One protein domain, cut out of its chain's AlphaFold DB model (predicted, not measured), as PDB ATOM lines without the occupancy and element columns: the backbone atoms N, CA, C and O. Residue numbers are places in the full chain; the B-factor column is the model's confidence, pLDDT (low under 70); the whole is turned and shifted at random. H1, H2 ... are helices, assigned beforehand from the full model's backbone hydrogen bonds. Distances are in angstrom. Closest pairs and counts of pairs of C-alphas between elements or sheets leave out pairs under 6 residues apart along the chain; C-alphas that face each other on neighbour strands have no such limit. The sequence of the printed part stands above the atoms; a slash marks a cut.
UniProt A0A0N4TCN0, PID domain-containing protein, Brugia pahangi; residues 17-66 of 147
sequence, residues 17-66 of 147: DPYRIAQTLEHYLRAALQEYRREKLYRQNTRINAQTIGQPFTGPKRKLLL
ATOM      1  N   ASP A  17     217.453 230.306 290.360       97.31
ATOM      2  CA  ASP A  17     216.287 229.644 290.950       97.31
ATOM      3  C   ASP A  17     215.093 230.591 291.194       97.31
ATOM      4  O   ASP A  17     213.991 230.219 290.791       97.31
ATOM      5  N   PRO A  18     215.241 231.805 291.775       96.69
ATOM      6  CA  PRO A  18     214.088 232.671 292.041       96.69
ATOM      7  C   PRO A  18     213.341 233.055 290.762       96.69
ATOM      8  O   PRO A  18     212.112 233.057 290.747       96.69
ATOM      9  N   TYR A  19     214.065 233.311 289.668       97.31
ATOM     10  CA  TYR A  19     213.458 233.631 288.378       97.31
ATOM     11  C   TYR A  19     212.685 232.438 287.808       97.31
ATOM     12  O   TYR A  19     211.544 232.588 287.373       97.31
ATOM     13  N   ARG A  20     213.263 231.232 287.875       97.56
ATOM     14  CA  ARG A  20     212.583 230.004 287.438       97.56
ATOM     15  C   ARG A  20     211.323 229.736 288.253       97.56
ATOM     16  O   ARG A  20     210.281 229.453 287.674       97.56
ATOM     17  N   ILE A  21     211.404 229.861 289.579       97.19
ATOM     18  CA  ILE A  21     210.260 229.675 290.479       97.19
ATOM     19  C   ILE A  21     209.158 230.685 290.145       97.19
ATOM     20  O   ILE A  21     208.004 230.289 289.996       97.19
ATOM     21  N   ALA A  22     209.505 231.963 289.964       97.19
ATOM     22  CA  ALA A  22     208.546 233.005 289.608       97.19
ATOM     23  C   ALA A  22     207.829 232.701 288.283       97.19
ATOM     24  O   ALA A  22     206.601 232.739 288.234       97.19
ATOM     25  N   GLN A  23     208.570 232.319 287.239       98.38
ATOM     26  CA  GLN A  23     207.989 231.946 285.946       98.38
ATOM     27  C   GLN A  23     207.063 230.732 286.040       98.38
ATOM     28  O   GLN A  23     205.977 230.726 285.461       98.38
ATOM     29  N   THR A  24     207.477 229.695 286.770       98.19
ATOM     30  CA  THR A  24     206.664 228.493 286.972       98.19
ATOM     31  C   THR A  24     205.366 228.822 287.713       98.19
ATOM     32  O   THR A  24     204.293 228.390 287.292       98.19
ATOM     33  N   LEU A  25     205.439 229.633 288.772       97.81
ATOM     34  CA  LEU A  25     204.258 230.086 289.506       97.81
ATOM     35  C   LEU A  25     203.333 230.925 288.623       97.81
ATOM     36  O   LEU A  25     202.129 230.685 288.610       97.81
ATOM     37  N   GLU A  26     203.875 231.867 287.852       98.38
ATOM     38  CA  GLU A  26     203.087 232.683 286.927       98.38
ATOM     39  C   GLU A  26     202.355 231.812 285.896       98.38
ATOM     40  O   GLU A  26     201.162 232.007 285.644       98.38
ATOM     41  N   HIS A  27     203.044 230.817 285.332       98.56
ATOM     42  CA  HIS A  27     202.454 229.870 284.395       98.56
ATOM     43  C   HIS A  27     201.283 229.104 285.027       98.56
ATOM     44  O   HIS A  27     200.191 229.076 284.455       98.56
ATOM     45  N   TYR A  28     201.469 228.546 286.227       98.62
ATOM     46  CA  TYR A  28     200.410 227.809 286.918       98.62
ATOM     47  C   TYR A  28     199.231 228.689 287.319       98.62
ATOM     48  O   TYR A  28     198.085 228.281 287.148       98.62
ATOM     49  N   LEU A  29     199.482 229.907 287.797       98.50
ATOM     50  CA  LEU A  29     198.416 230.850 288.136       98.50
ATOM     51  C   LEU A  29     197.606 231.244 286.898       98.50
ATOM     52  O   LEU A  29     196.375 231.287 286.956       98.50
ATOM     53  N   ARG A  30     198.274 231.483 285.763       98.50
ATOM     54  CA  ARG A  30     197.612 231.784 284.489       98.50
ATOM     55  C   ARG A  30     196.740 230.614 284.030       98.50
ATOM     56  O   ARG A  30     195.580 230.839 283.688       98.50
ATOM     57  N   ALA A  31     197.266 229.390 284.073       98.50
ATOM     58  CA  ALA A  31     196.519 228.185 283.713       98.50
ATOM     59  C   ALA A  31     195.307 227.969 284.637       98.50
ATOM     60  O   ALA A  31     194.183 227.815 284.163       98.50
ATOM     61  N   ALA A  32     195.500 228.058 285.956       98.44
ATOM     62  CA  ALA A  32     194.426 227.910 286.936       98.44
ATOM     63  C   ALA A  32     193.318 228.960 286.748       98.44
ATOM     64  O   ALA A  32     192.132 228.643 286.847       98.44
ATOM     65  N   LEU A  33     193.684 230.205 286.430       98.31
ATOM     66  CA  LEU A  33     192.716 231.265 286.153       98.31
ATOM     67  C   LEU A  33     191.915 230.999 284.870       98.31
ATOM     68  O   LEU A  33     190.710 231.261 284.838       98.31
ATOM     69  N   GLN A  34     192.561 230.502 283.813       98.44
ATOM     70  CA  GLN A  34     191.886 230.133 282.566       98.44
ATOM     71  C   GLN A  34     190.888 228.994 282.795       98.44
ATOM     72  O   GLN A  34     189.725 229.121 282.410       98.44
ATOM     73  N   GLU A  35     191.305 227.944 283.501       98.00
ATOM     74  CA  GLU A  35     190.441 226.819 283.867       98.00
ATOM     75  C   GLU A  35     189.258 227.260 284.731       98.00
ATOM     76  O   GLU A  35     188.112 226.913 284.448       98.00
ATOM     77  N   TYR A  36     189.494 228.117 285.728       98.25
ATOM     78  CA  TYR A  36     188.424 228.680 286.547       98.25
ATOM     79  C   TYR A  36     187.387 229.436 285.706       98.25
ATOM     80  O   TYR A  36     186.183 229.269 285.900       98.25
ATOM     81  N   ARG A  37     187.831 230.256 284.745       97.75
ATOM     82  CA  ARG A  37     186.929 230.991 283.841       97.75
ATOM     83  C   ARG A  37     186.130 230.044 282.950       97.75
ATOM     84  O   ARG A  37     184.917 230.219 282.830       97.75
ATOM     85  N   ARG A  38     186.793 229.039 282.371       97.81
ATOM     86  CA  ARG A  38     186.163 228.000 281.546       97.81
ATOM     87  C   ARG A  38     185.079 227.263 282.333       97.81
ATOM     88  O   ARG A  38     183.955 227.147 281.858       97.81
ATOM     89  N   GLU A  39     185.389 226.852 283.559       96.25
ATOM     90  CA  GLU A  39     184.468 226.155 284.458       96.25
ATOM     91  C   GLU A  39     183.272 227.033 284.860       96.25
ATOM     92  O   GLU A  39     182.128 226.572 284.875       96.25
ATOM     93  N   LYS A  40     183.496 228.321 285.154       96.12
ATOM     94  CA  LYS A  40     182.406 229.257 285.474       96.12
ATOM     95  C   LYS A  40     181.452 229.450 284.303       96.12
ATOM     96  O   LYS A  40     180.239 229.399 284.510       96.12
ATOM     97  N   LEU A  41     181.989 229.620 283.096       94.50
ATOM     98  CA  LEU A  41     181.179 229.737 281.888       94.50
ATOM     99  C   LEU A  41     180.423 228.436 281.604       94.50
ATOM    100  O   LEU A  41     179.225 228.475 281.343       94.50
ATOM    101  N   TYR A  42     181.090 227.285 281.721       93.00
ATOM    102  CA  TYR A  42     180.470 225.976 281.533       93.00
ATOM    103  C   TYR A  42     179.278 225.775 282.477       93.00
ATOM    104  O   TYR A  42     178.180 225.472 282.020       93.00
ATOM    105  N   ARG A  43     179.435 226.049 283.779       89.19
ATOM    106  CA  ARG A  43     178.335 225.950 284.759       89.19
ATOM    107  C   ARG A  43     177.163 226.870 284.435       89.19
ATOM    108  O   ARG A  43     176.009 226.475 284.604       89.19
ATOM    109  N   GLN A  44     177.444 228.093 283.989       90.88
ATOM    110  CA  GLN A  44     176.403 229.024 283.566       90.88
ATOM    111  C   GLN A  44     175.670 228.505 282.323       90.88
ATOM    112  O   GLN A  44     174.440 228.480 282.322       90.88
ATOM    113  N   ASN A  45     176.404 228.054 281.306       84.50
ATOM    114  CA  ASN A  45     175.838 227.536 280.066       84.50
ATOM    115  C   ASN A  45     175.016 226.273 280.305       84.50
ATOM    116  O   ASN A  45     173.917 226.181 279.783       84.50
ATOM    117  N   THR A  46     175.465 225.345 281.151       82.31
ATOM    118  CA  THR A  46     174.671 224.166 281.527       82.31
ATOM    119  C   THR A  46     173.345 224.568 282.173       82.31
ATOM    120  O   THR A  46     172.305 224.009 281.835       82.31
ATOM    121  N   ARG A  47     173.343 225.582 283.053       77.44
ATOM    122  CA  ARG A  47     172.103 226.093 283.659       77.44
ATOM    123  C   ARG A  47     171.171 226.724 282.622       77.44
ATOM    124  O   ARG A  47     169.969 226.504 282.704       77.44
ATOM    125  N   ILE A  48     171.705 227.526 281.702       77.62
ATOM    126  CA  ILE A  48     170.914 228.210 280.667       77.62
ATOM    127  C   ILE A  48     170.394 227.203 279.639       77.62
ATOM    128  O   ILE A  48     169.204 227.200 279.363       77.62
ATOM    129  N   ASN A  49     171.237 226.300 279.142       73.31
ATOM    130  CA  ASN A  49     170.861 225.274 278.169       73.31
ATOM    131  C   ASN A  49     169.767 224.345 278.709       73.31
ATOM    132  O   ASN A  49     168.867 223.989 277.959       73.31
ATOM    133  N   ALA A  50     169.791 224.017 280.006       68.31
ATOM    134  CA  ALA A  50     168.713 223.276 280.666       68.31
ATOM    135  C   ALA A  50     167.378 224.049 280.754       68.31
ATOM    136  O   ALA A  50     166.359 223.462 281.104       68.31
ATOM    137  N   GLN A  51     167.387 225.362 280.502       64.31
ATOM    138  CA  GLN A  51     166.211 226.238 280.531       64.31
ATOM    139  C   GLN A  51     165.736 226.659 279.132       64.31
ATOM    140  O   GLN A  51     164.548 226.922 278.970       64.31
ATOM    141  N   THR A  52     166.635 226.783 278.146       62.94
ATOM    142  CA  THR A  52     166.347 227.436 276.853       62.94
ATOM    143  C   THR A  52     166.278 226.494 275.661       62.94
ATOM    144  O   THR A  52     165.603 226.809 274.685       62.94
ATOM    145  N   ILE A  53     166.973 225.360 275.701       57.72
ATOM    146  CA  ILE A  53     166.930 224.383 274.616       57.72
ATOM    147  C   ILE A  53     165.886 223.360 275.035       57.72
ATOM    148  O   ILE A  53     165.989 222.818 276.130       57.72
ATOM    149  N   GLY A  54     164.896 223.090 274.182       54.97
ATOM    150  CA  GLY A  54     163.858 222.066 274.376       54.97
ATOM    151  C   GLY A  54     164.382 220.622 274.446       54.97
ATOM    152  O   GLY A  54     163.729 219.704 273.967       54.97
ATOM    153  N   GLN A  55     165.578 220.420 274.997       58.16
ATOM    154  CA  GLN A  55     166.054 219.146 275.502       58.16
ATOM    155  C   GLN A  55     165.277 218.796 276.776       58.16
ATOM    156  O   GLN A  55     164.978 219.691 277.576       58.16
ATOM    157  N   PRO A  56     164.944 217.511 276.989       56.62
ATOM    158  CA  PRO A  56     164.192 217.092 278.158       56.62
ATOM    159  C   PRO A  56     164.966 217.496 279.411       56.62
ATOM    160  O   PRO A  56     166.126 217.129 279.600       56.62
ATOM    161  N   PHE A  57     164.323 218.303 280.251       63.28
ATOM    162  CA  PHE A  57     164.846 218.726 281.539       63.28
ATOM    163  C   PHE A  57     165.315 217.491 282.330       63.28
ATOM    164  O   PHE A  57     164.499 216.681 282.754       63.28
ATOM    165  N   THR A  58     166.629 217.337 282.527       61.59
ATOM    166  CA  THR A  58     167.227 216.157 283.188       61.59
ATOM    167  C   THR A  58     167.170 216.215 284.717       61.59
ATOM    168  O   THR A  58     167.718 215.355 285.402       61.59
ATOM    169  N   GLY A  59     166.540 217.249 285.281       65.06
ATOM    170  CA  GLY A  59     166.266 217.322 286.711       65.06
ATOM    171  C   GLY A  59     164.948 216.630 287.083       65.06
ATOM    172  O   GLY A  59     164.206 216.186 286.210       65.06
ATOM    173  N   PRO A  60     164.594 216.589 288.379       67.56
ATOM    174  CA  PRO A  60     163.365 215.942 288.835       67.56
ATOM    175  C   PRO A  60     162.125 216.513 288.135       67.56
ATOM    176  O   PRO A  60     161.906 217.727 288.202       67.56
ATOM    177  N   LYS A  61     161.293 215.655 287.523       68.56
ATOM    178  CA  LYS A  61     160.063 216.032 286.787       68.56
ATOM    179  C   LYS A  61     159.191 217.023 287.567       68.56
ATOM    180  O   LYS A  61     158.682 217.996 287.010       68.56
ATOM    181  N   ARG A  62     159.124 216.849 288.892       67.75
ATOM    182  CA  ARG A  62     158.452 217.753 289.835       67.75
ATOM    183  C   ARG A  62     158.864 219.222 289.669       67.75
ATOM    184  O   ARG A  62     158.023 220.103 289.771       67.75
ATOM    185  N   LYS A  63     160.137 219.524 289.402       68.81
ATOM    186  CA  LYS A  63     160.614 220.907 289.244       68.81
ATOM    187  C   LYS A  63     160.110 221.551 287.947       68.81
ATOM    188  O   LYS A  63     159.824 222.743 287.964       68.81
ATOM    189  N   LEU A  64     159.973 220.774 286.869       67.00
ATOM    190  CA  LEU A  64     159.406 221.235 285.599       67.00
ATOM    191  C   LEU A  64     157.912 221.554 285.757       67.00
ATOM    192  O   LEU A  64     157.476 222.646 285.407       67.00
ATOM    193  N   LEU A  65     157.155 220.642 286.373       66.69
ATOM    194  CA  LEU A  65     155.719 220.816 286.631       66.69
ATOM    195  C   LEU A  65     155.424 221.976 287.594       66.69
ATOM    196  O   LEU A  65     154.460 222.714 287.414       66.69
ATOM    197  N   LEU A  66     156.266 222.180 288.610       67.62
ATOM    198  CA  LEU A  66     156.098 223.272 289.573       67.62
ATOM    199  C   LEU A  66     156.610 224.628 289.070       67.62
ATOM    200  O   LEU A  66     156.317 225.645 289.704       67.62
TER     201      LEU A  66
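AT A GLANCE: This is residues 17 to 66 of the 147 residues of the protein "PID domain-containing protein" of Brugia pahangi (UniProt A0A0N4TCN0). One long, nearly straight helix, H1, makes the longest axis of a rod, and beyond its last residue, Thr 52, the short link of eight residues runs across that axis to a small helix, H2, which is set off from H1 at the same end of the rod. Residues 17 to 48 of H1 stand free. The printed part has 50 residues with two named helices, H1 then H2, and no named strand; the class is all helix. It is extended, with a radius of gyration of the C-alphas of 19.3 A and spans of 61 by 17 by 12 A.

IN THESE COORDINATES: Find C-alpha 17 at (216.287, 229.644, 290.950); from there H1, residues 17 to 52, runs 51.9 A to C-alpha 52 at (166.347, 227.436, 276.853). Further on, H2, residues 61 to 66, ends at C-alpha 66, (156.098, 223.272, 289.573).

HOW THE PARTS SIT: Look from H1 to H2: they are apart, with no C-alpha of the one within 8 A of the other. Eight residues form the short link between them. In H2 every O i to N i+4 pair is within hydrogen-bond range; in H1, 31 of 32 are.

THE WHOLE: The two C-alphas farthest apart, those of Asp 17 and Leu 65, are 61.4 A apart. The printed part has no cut. In the B-factor column, residues 50 to 66 are under 70, where the model's confidence is low.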